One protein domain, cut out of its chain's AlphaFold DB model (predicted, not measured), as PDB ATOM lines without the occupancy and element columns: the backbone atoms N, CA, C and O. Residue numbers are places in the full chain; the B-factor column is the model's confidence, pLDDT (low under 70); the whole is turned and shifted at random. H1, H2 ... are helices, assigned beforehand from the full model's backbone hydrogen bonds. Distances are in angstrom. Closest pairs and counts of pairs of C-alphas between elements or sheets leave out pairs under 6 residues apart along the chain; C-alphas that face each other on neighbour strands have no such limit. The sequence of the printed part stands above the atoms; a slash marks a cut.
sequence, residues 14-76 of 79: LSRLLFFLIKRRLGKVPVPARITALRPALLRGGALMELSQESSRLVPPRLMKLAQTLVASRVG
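This is residues 14 to 76 of the 79 residues of an uncharacterized protein of Acidobacteria bacterium (UniProt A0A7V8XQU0). An open arch of four helices: H3 is the crossbar, H1 and H2 run side by side near its first end, and H4 turns away from its last end, where residues 66 to 76 stick out free. The printed part has 63 residues, all helix in class, in the order H1, H2, H3, H4, with no named strand. It is loose, radius of gyration of the C-alphas 13.6 A, spanning 34 by 25 by 22 A.

H3, residues 40 to 55, is 22.0 A long, from C-alpha 40 at (70.492, 65.116, 102.204). H2 is residues 31 to 36. H1, residues 14 to 26, measures 18.0 A. H4, residues 61 to 75, measures 21.2 A and ends at (69.403, 86.662, 85.273).

H3, with residues 42 to 46 alone, touches H2 only at the corner; the closest C-alphas, Thr 36 and Leu 43, are 4.6 A apart. H1 and H2 are close but not clearly touching, at a shallow tilt of 27 degrees, opposite ways; their closest C-alphas, Phe 19 and Ala 33, are 7.7 A apart. H3 and H4 are close but not clearly touching, at a steep tilt of 55 degrees; their closest C-alphas, Glu 54 and Pro 61, are 7.4 A apart. H1 and H4 are apart. Every O i to N i+4 pair is within hydrogen-bond range in H1, H2, H3 and H4.

The farthest C-alphas, Leu 14 and Arg 74, are 34.9 A apart. The printed part has no cut, its three links are tight, and no printed residue is under 70 in pLDDT.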
ATOM      1  N   LEU A  14      69.026  65.435 111.310       81.00
ATOM      2  CA  LEU A  14      70.072  66.312 110.785       81.00
ATOM      3  C   LEU A  14      69.510  67.607 110.173       81.00
ATOM      4  O   LEU A  14      70.023  68.684 110.459       81.00
ATOM      5  N   SER A  15      68.428  67.536 109.388       81.56
ATOM      6  CA  SER A  15      67.787  68.747 108.840       81.56
ATOM      7  C   SER A  15      67.150  69.612 109.930       81.56
ATOM      8  O   SER A  15      67.233  70.836 109.856       81.56
ATOM      9  N   ARG A  16      66.582  69.008 110.982       85.00
ATOM     10  CA  ARG A  16      66.058  69.745 112.147       85.00
ATOM     11  C   ARG A  16      67.164  70.447 112.933       85.00
ATOM     12  O   ARG A  16      66.995  71.613 113.280       85.00
ATOM     13  N   LEU A  17      68.293  69.774 113.164       86.81
ATOM     14  CA  LEU A  17      69.467  70.376 113.801       86.81
ATOM     15  C   LEU A  17      69.999  71.545 112.965       86.81
ATOM     16  O   LEU A  17      70.247  72.623 113.499       86.81
ATOM     17  N   LEU A  18      70.103  71.365 111.647       84.50
ATOM     18  CA  LEU A  18      70.553  72.420 110.745       84.50
ATOM     19  C   LEU A  18      69.605  73.625 110.770       84.50
ATOM     20  O   LEU A  18      70.051  74.760 110.896       84.50
ATOM     21  N   PHE A  19      68.291  73.397 110.717       87.44
ATOM     22  CA  PHE A  19      67.293  74.462 110.834       87.44
ATOM     23  C   PHE A  19      67.370  75.184 112.172       87.44
ATOM     24  O   PHE A  19      67.233  76.404 112.200       87.44
ATOM     25  N   PHE A  20      67.608  74.461 113.265       87.12
ATOM     26  CA  PHE A  20      67.806  75.064 114.576       87.12
ATOM     27  C   PHE A  20      69.038  75.975 114.591       87.12
ATOM     28  O   PHE A  20      68.936  77.127 115.009       87.12
ATOM     29  N   LEU A  21      70.175  75.508 114.064       87.81
ATOM     30  CA  LEU A  21      71.403  76.305 113.964       87.81
ATOM     31  C   LEU A  21      71.214  77.545 113.080       87.81
ATOM     32  O   LEU A  21      71.590  78.648 113.477       87.81
ATOM     33  N   ILE A  22      70.575  77.385 111.921       87.75
ATOM     34  CA  ILE A  22      70.269  78.482 110.994       87.75
ATOM     35  C   ILE A  22      69.336  79.494 111.658       87.75
ATOM     36  O   ILE A  22      69.613  80.691 111.634       87.75
ATOM     37  N   LYS A  23      68.256  79.035 112.301       90.31
ATOM     38  CA  LYS A  23      67.309  79.905 113.009       90.31
ATOM     39  C   LYS A  23      67.987  80.646 114.160       90.31
ATOM     40  O   LYS A  23      67.719  81.826 114.346       90.31
ATOM     41  N   ARG A  24      68.893  79.991 114.891       91.62
ATOM     42  CA  ARG A  24      69.667  80.617 115.972       91.62
ATOM     43  C   ARG A  24      70.600  81.718 115.460       91.62
ATOM     44  O   ARG A  24      70.812  82.692 116.170       91.62
ATOM     45  N   ARG A  25      71.156  81.576 114.253       88.56
ATOM     46  CA  ARG A  25      72.078  82.558 113.653       88.56
ATOM     47  C   ARG A  25      71.374  83.690 112.902       88.56
ATOM     48  O   ARG A  25      71.816  84.825 112.995       88.56
ATOM     49  N   LEU A  26      70.317  83.385 112.148       87.19
ATOM     50  CA  LEU A  26      69.661  84.318 111.219       87.19
ATOM     51  C   LEU A  26      68.265  84.772 111.682       87.19
ATOM     52  O   LEU A  26      67.587  85.502 110.961       87.19
ATOM     53  N   GLY A  27      67.769  84.278 112.820       90.06
ATOM     54  CA  GLY A  27      66.413  84.531 113.334       90.06
ATOM     55  C   GLY A  27      65.296  83.791 112.582       90.06
ATOM     56  O   GLY A  27      64.235  83.514 113.140       90.06
ATOM     57  N   LYS A  28      65.536  83.397 111.327       88.38
ATOM     58  CA  LYS A  28      64.608  82.645 110.471       88.38
ATOM     59  C   LYS A  28      65.348  81.610 109.629       88.38
ATOM     60  O   LYS A  28      66.535  81.751 109.365       88.38
ATOM     61  N   VAL A  29      64.631  80.580 109.179       86.12
ATOM     62  CA  VAL A  29      65.159  79.597 108.219       86.12
ATOM     63  C   VAL A  29      64.836  80.084 106.804       86.12
ATOM     64  O   VAL A  29      63.647  80.112 106.460       86.12
ATOM     65  N   PRO A  30      65.837  80.467 105.987       85.31
ATOM     66  CA  PRO A  30      65.619  80.876 104.605       85.31
ATOM     67  C   PRO A  30      64.950  79.764 103.795       85.31
ATOM     68  O   PRO A  30      65.224  78.581 103.998       85.31
ATOM     69  N   VAL A  31      64.100  80.142 102.838       84.81
ATOM     70  CA  VAL A  31      63.423  79.178 101.957       84.81
ATOM     71  C   VAL A  31      64.414  78.260 101.220       84.81
ATOM     72  O   VAL A  31      64.158  77.058 101.213       84.81
ATOM     73  N   PRO A  32      65.572  78.731 100.699       83.25
ATOM     74  CA  PRO A  32      66.564  77.847 100.077       83.25
ATOM     75  C   PRO A  32      67.033  76.715 100.996       83.25
ATOM     76  O   PRO A  32      67.090  75.567 100.566       83.25
ATOM     77  N   ALA A  33      67.268  77.008 102.280       83.19
ATOM     78  CA  ALA A  33      67.649  75.995 103.260       83.19
ATOM     79  C   ALA A  33      66.536  74.958 103.471       83.19
ATOM     80  O   ALA A  33      66.820  73.773 103.629       83.19
ATOM     81  N   ARG A  34      65.263  75.377 103.430       84.25
ATOM     82  CA  ARG A  34      64.120  74.452 103.503       84.25
ATOM     83  C   ARG A  34      64.054  73.516 102.297       84.25
ATOM     84  O   ARG A  34      63.779  72.332 102.468       84.25
ATOM     85  N   ILE A  35      64.335  74.033 101.099       83.62
ATOM     86  CA  ILE A  35      64.330  73.257  99.849       83.62
ATOM     87  C   ILE A  35      65.465  72.236  99.846       83.62
ATOM     88  O   ILE A  35      65.230  71.053  99.609       83.62
ATOM     89  N   THR A  36      66.695  72.670 100.123       84.38
ATOM     90  CA  THR A  36      67.868  71.787 100.057       84.38
ATOM     91  C   THR A  36      67.814  70.703 101.129       84.38
ATOM     92  O   THR A  36      68.177  69.559 100.864       84.38
ATOM     93  N   ALA A  37      67.253  71.006 102.301       81.31
ATOM     94  CA  ALA A  37      67.053  70.042 103.378       81.31
ATOM     95  C   ALA A  37      66.030  68.929 103.075       81.31
ATOM     96  O   ALA A  37      65.973  67.956 103.832       81.31
ATOM     97  N   LEU A  38      65.253  69.010 101.984       78.50
ATOM     98  CA  LEU A  38      64.369  67.915 101.556       78.50
ATOM     99  C   LEU A  38      65.147  66.646 101.190       78.50
ATOM    100  O   LEU A  38      64.636  65.540 101.370       78.50
ATOM    101  N   ARG A  39      66.366  66.800 100.653       80.12
ATOM    102  CA  ARG A  39      67.222  65.689 100.222       80.12
ATOM    103  C   ARG A  39      68.639  65.888 100.766       80.12
ATOM    104  O   ARG A  39      69.305  66.831 100.345       80.12
ATOM    105  N   PRO A  40      69.153  64.985 101.623       81.44
ATOM    106  CA  PRO A  40      70.492  65.116 102.204       81.44
ATOM    107  C   PRO A  40      71.606  65.288 101.166       81.44
ATOM    108  O   PRO A  40      72.542  66.044 101.400       81.44
ATOM    109  N   ALA A  41      71.484  64.634 100.006       85.56
ATOM    110  CA  ALA A  41      72.433  64.779  98.907       85.56
ATOM    111  C   ALA A  41      72.452  66.206  98.327       85.56
ATOM    112  O   ALA A  41      73.527  66.755  98.115       85.56
ATOM    113  N   LEU A  42      71.281  66.834  98.140       85.75
ATOM    114  CA  LEU A  42      71.188  68.221  97.664       85.75
ATOM    115  C   LEU A  42      71.719  69.200  98.707       85.75
ATOM    116  O   LEU A  42      72.460  70.116  98.365       85.75
ATOM    117  N   LEU A  43      71.377  68.984  99.980       84.50
ATOM    118  CA  LEU A  43      71.910  69.781 101.078       84.50
ATOM    119  C   LEU A  43      73.437  69.715 101.127       84.50
ATOM    120  O   LEU A  43      74.092  70.750 101.196       84.50
ATOM    121  N   ARG A  44      74.001  68.505 101.086       86.38
ATOM    122  CA  ARG A  44      75.448  68.298 101.166       86.38
ATOM    123  C   ARG A  44      76.164  68.856  99.940       86.38
ATOM    124  O   ARG A  44      77.158  69.549 100.107       86.38
ATOM    125  N   GLY A  45      75.654  68.594  98.736       90.75
ATOM    126  CA  GLY A  45      76.226  69.114  97.493       90.75
ATOM    127  C   GLY A  45      76.205  70.641  97.444       90.75
ATOM    128  O   GLY A  45      77.238  71.254  97.199       90.75
ATOM    129  N   GLY A  46      75.063  71.256  97.770       89.06
ATOM    130  CA  GLY A  46      74.941  72.712  97.841       89.06
ATOM    131  C   GLY A  46      75.858  73.326  98.899       89.06
ATOM    132  O   GLY A  46      76.558  74.287  98.612       89.06
ATOM    133  N   ALA A  47      75.929  72.737 100.096       87.75
ATOM    134  CA  ALA A  47      76.826  73.219 101.146       87.75
ATOM    135  C   ALA A  47      78.306  73.124 100.744       87.75
ATOM    136  O   ALA A  47      79.056  74.068 100.968       87.75
ATOM    137  N   LEU A  48      78.731  72.013 100.133       92.81
ATOM    138  CA  LEU A  48      80.105  71.858  99.643       92.81
ATOM    139  C   LEU A  48      80.426  72.862  98.533       92.81
ATOM    140  O   LEU A  48      81.518  73.422  98.524       92.81
ATOM    141  N   MET A  49      79.472  73.118  97.635       93.12
ATOM    142  CA  MET A  49      79.617  74.121  96.585       93.12
ATOM    143  C   MET A  49      79.830  75.520  97.181       93.12
ATOM    144  O   MET A  49      80.821  76.163  96.848       93.12
ATOM    145  N   GLU A  50      78.967  75.964  98.096       90.00
ATOM    146  CA  GLU A  50      79.105  77.269  98.761       90.00
ATOM    147  C   GLU A  50      80.435  77.378  99.521       90.00
ATOM    148  O   GLU A  50      81.185  78.330  99.321       90.00
ATOM    149  N   LEU A  51      80.793  76.360 100.312       91.31
ATOM    150  CA  LEU A  51      82.061  76.332 101.052       91.31
ATOM    151  C   LEU A  51      83.277  76.398 100.123       91.31
ATOM    152  O   LEU A  51      84.251  77.083 100.430       91.31
ATOM    153  N   SER A  52      83.231  75.711  98.979       92.00
ATOM    154  CA  SER A  52      84.315  75.762  97.997       92.00
ATOM    155  C   SER A  52      84.472  77.162  97.398       92.00
ATOM    156  O   SER A  52      85.598  77.651  97.286       92.00
ATOM    157  N   GLN A  53      83.364  77.852  97.106       89.50
ATOM    158  CA  GLN A  53      83.382  79.225  96.601       89.50
ATOM    159  C   GLN A  53      83.891  80.210  97.658       89.50
ATOM    160  O   GLN A  53      84.739  81.045  97.348       89.50
ATOM    161  N   GLU A  54      83.438  80.080  98.907       88.44
ATOM    162  CA  GLU A  54      83.900  80.901 100.034       88.44
ATOM    163  C   GLU A  54      85.380  80.670 100.369       88.44
ATOM    164  O   GLU A  54      86.067  81.593 100.804       88.44
ATOM    165  N   SER A  55      85.896  79.455 100.151       89.88
ATOM    166  CA  SER A  55      87.303  79.119 100.399       89.88
ATOM    167  C   SER A  55      88.272  79.698  99.361       89.88
ATOM    168  O   SER A  55      89.476  79.782  99.626       89.88
ATOM    169  N   SER A  56      87.769  80.105  98.190       89.88
ATOM    170  CA  SER A  56      88.595  80.650  97.115       89.88
ATOM    171  C   SER A  56      89.197  81.996  97.514       89.88
ATOM    172  O   SER A  56      88.496  82.919  97.923       89.88
ATOM    173  N   ARG A  57      90.519  82.124  97.356       91.62
ATOM    174  CA  ARG A  57      91.277  83.348  97.672       91.62
ATOM    175  C   ARG A  57      91.696  84.142  96.436       91.62
ATOM    176  O   ARG A  57      92.473  85.081  96.560       91.62
ATOM    177  N   LEU A  58      91.197  83.770  95.254       93.69
ATOM    178  CA  LEU A  58      91.549  84.438  93.996       93.69
ATOM    179  C   LEU A  58      91.097  85.903  93.964       93.69
ATOM    180  O   LEU A  58      91.744  86.732  93.333       93.69
ATOM    181  N   VAL A  59      89.997  86.226  94.648       93.19
ATOM    182  CA  VAL A  59      89.462  87.587  94.747       93.19
ATOM    183  C   VAL A  59      89.014  87.889  96.179       93.19
ATOM    184  O   VAL A  59      88.610  86.976  96.903       93.19
ATOM    185  N   PRO A  60      89.023  89.167  96.603       94.12
ATOM    186  CA  PRO A  60      88.436  89.571  97.871       94.12
ATOM    187  C   PRO A  60      86.971  89.117  98.002       94.12
ATOM    188  O   PRO A  60      86.197  89.249  97.047       94.12
ATOM    189  N   PRO A  61      86.525  88.689  99.198       91.00
ATOM    190  CA  PRO A  61      85.176  88.154  99.405       91.00
ATOM    191  C   PRO A  61      84.074  89.170  99.072       91.00
ATOM    192  O   PRO A  61      82.995  88.799  98.616       91.00
ATOM    193  N   ARG A  62      84.354  90.472  99.236       92.69
ATOM    194  CA  ARG A  62      83.432  91.552  98.845       92.69
ATOM    195  C   ARG A  62      83.190  91.591  97.333       92.69
ATOM    196  O   ARG A  62      82.057  91.817  96.921       92.69
ATOM    197  N   LEU A  63      84.221  91.341  96.520       94.75
ATOM    198  CA  LEU A  63      84.088  91.307  95.061       94.75
ATOM    199  C   LEU A  63      83.337  90.058  94.601       94.75
ATOM    200  O   LEU A  63      82.479  90.167  93.731       94.75
ATOM    201  N   MET A  64      83.583  88.903  95.230       93.50
ATOM    202  CA  MET A  64      82.801  87.690  94.959       93.50
ATOM    203  C   MET A  64      81.311  87.915  95.251       93.50
ATOM    204  O   MET A  64      80.459  87.616  94.416       93.50
ATOM    205  N   LYS A  65      80.987  88.529  96.398       92.12
ATOM    206  CA  LYS A  65      79.603  88.864  96.766       92.12
ATOM    207  C   LYS A  65      78.958  89.822  95.760       92.12
ATOM    208  O   LYS A  65      77.817  89.614  95.360       92.12
ATOM    209  N   LEU A  66      79.696  90.848  95.327       94.62
ATOM    210  CA  LEU A  66      79.228  91.810  94.328       94.62
ATOM    211  C   LEU A  66      78.955  91.125  92.980       94.62
ATOM    212  O   LEU A  66      77.909  91.353  92.370       94.62
ATOM    213  N   ALA A  67      79.850  90.237  92.545       94.06
ATOM    214  CA  ALA A  67      79.665  89.444  91.336       94.06
ATOM    215  C   ALA A  67      78.406  88.568  91.425       94.06
ATOM    216  O   ALA A  67      77.589  88.596  90.508       94.06
ATOM    217  N   GLN A  68      78.192  87.874  92.549       92.81
ATOM    218  CA  GLN A  68      76.974  87.092  92.791       92.81
ATOM    219  C   GLN A  68      75.711  87.959  92.683       92.81
ATOM    220  O   GLN A  68      74.777  87.586  91.976       92.81
ATOM    221  N   THR A  69      75.694  89.144  93.309       93.62
ATOM    222  CA  THR A  69      74.535  90.053  93.226       93.62
ATOM    223  C   THR A  69      74.285  90.565  91.811       93.62
ATOM    224  O   THR A  69      73.145  90.576  91.360       93.62
ATOM    225  N   LEU A  70      75.338  90.922  91.067       95.75
ATOM    226  CA  LEU A  70      75.212  91.380  89.682       95.75
ATOM    227  C   LEU A  70      74.678  90.280  88.765       95.75
ATOM    228  O   LEU A  70      73.845  90.551  87.902       95.75
ATOM    229  N   VAL A  71      75.151  89.046  88.940       95.62
ATOM    230  CA  VAL A  71      74.664  87.891  88.177       95.62
ATOM    231  C   VAL A  71      73.199  87.617  88.512       95.62
ATOM    232  O   VAL A  71      72.393  87.474  87.593       95.62
ATOM    233  N   ALA A  72      72.830  87.624  89.796       94.12
ATOM    234  CA  ALA A  72      71.447  87.451  90.229       94.12
ATOM    235  C   ALA A  72      70.523  88.511  89.608       94.12
ATOM    236  O   ALA A  72      69.503  88.158  89.016       94.12
ATOM    237  N   SER A  73      70.916  89.789  89.642       94.38
ATOM    238  CA  SER A  73      70.150  90.872  89.012       94.38
ATOM    239  C   SER A  73      70.027  90.706  87.496       94.38
ATOM    240  O   SER A  73      68.946  90.918  86.953       94.38
ATOM    241  N   ARG A  74      71.096  90.293  86.801       96.25
ATOM    242  CA  ARG A  74      71.081  90.119  85.335       96.25
ATOM    243  C   ARG A  74      70.223  88.952  84.865       96.25
ATOM    244  O   ARG A  74      69.581  89.061  83.827       96.25
ATOM    245  N   VAL A  75      70.215  87.847  85.605       96.19
ATOM    246  CA  VAL A  75      69.403  86.662  85.273       96.19
ATOM    247  C   VAL A  75      67.954  86.821  85.764       96.19
ATOM    248  O   VAL A  75      67.096  85.998  85.458       96.19
ATOM    249  N   GLY A  76      67.650  87.890  86.509       92.69
ATOM    250  CA  GLY A  76      66.322  88.123  87.074       92.69
ATOM    251  C   GLY A  76      66.008  87.199  88.252       92.69
ATOM    252  O   GLY A  76      64.845  86.873  88.486       92.69
TER     253      GLY A  76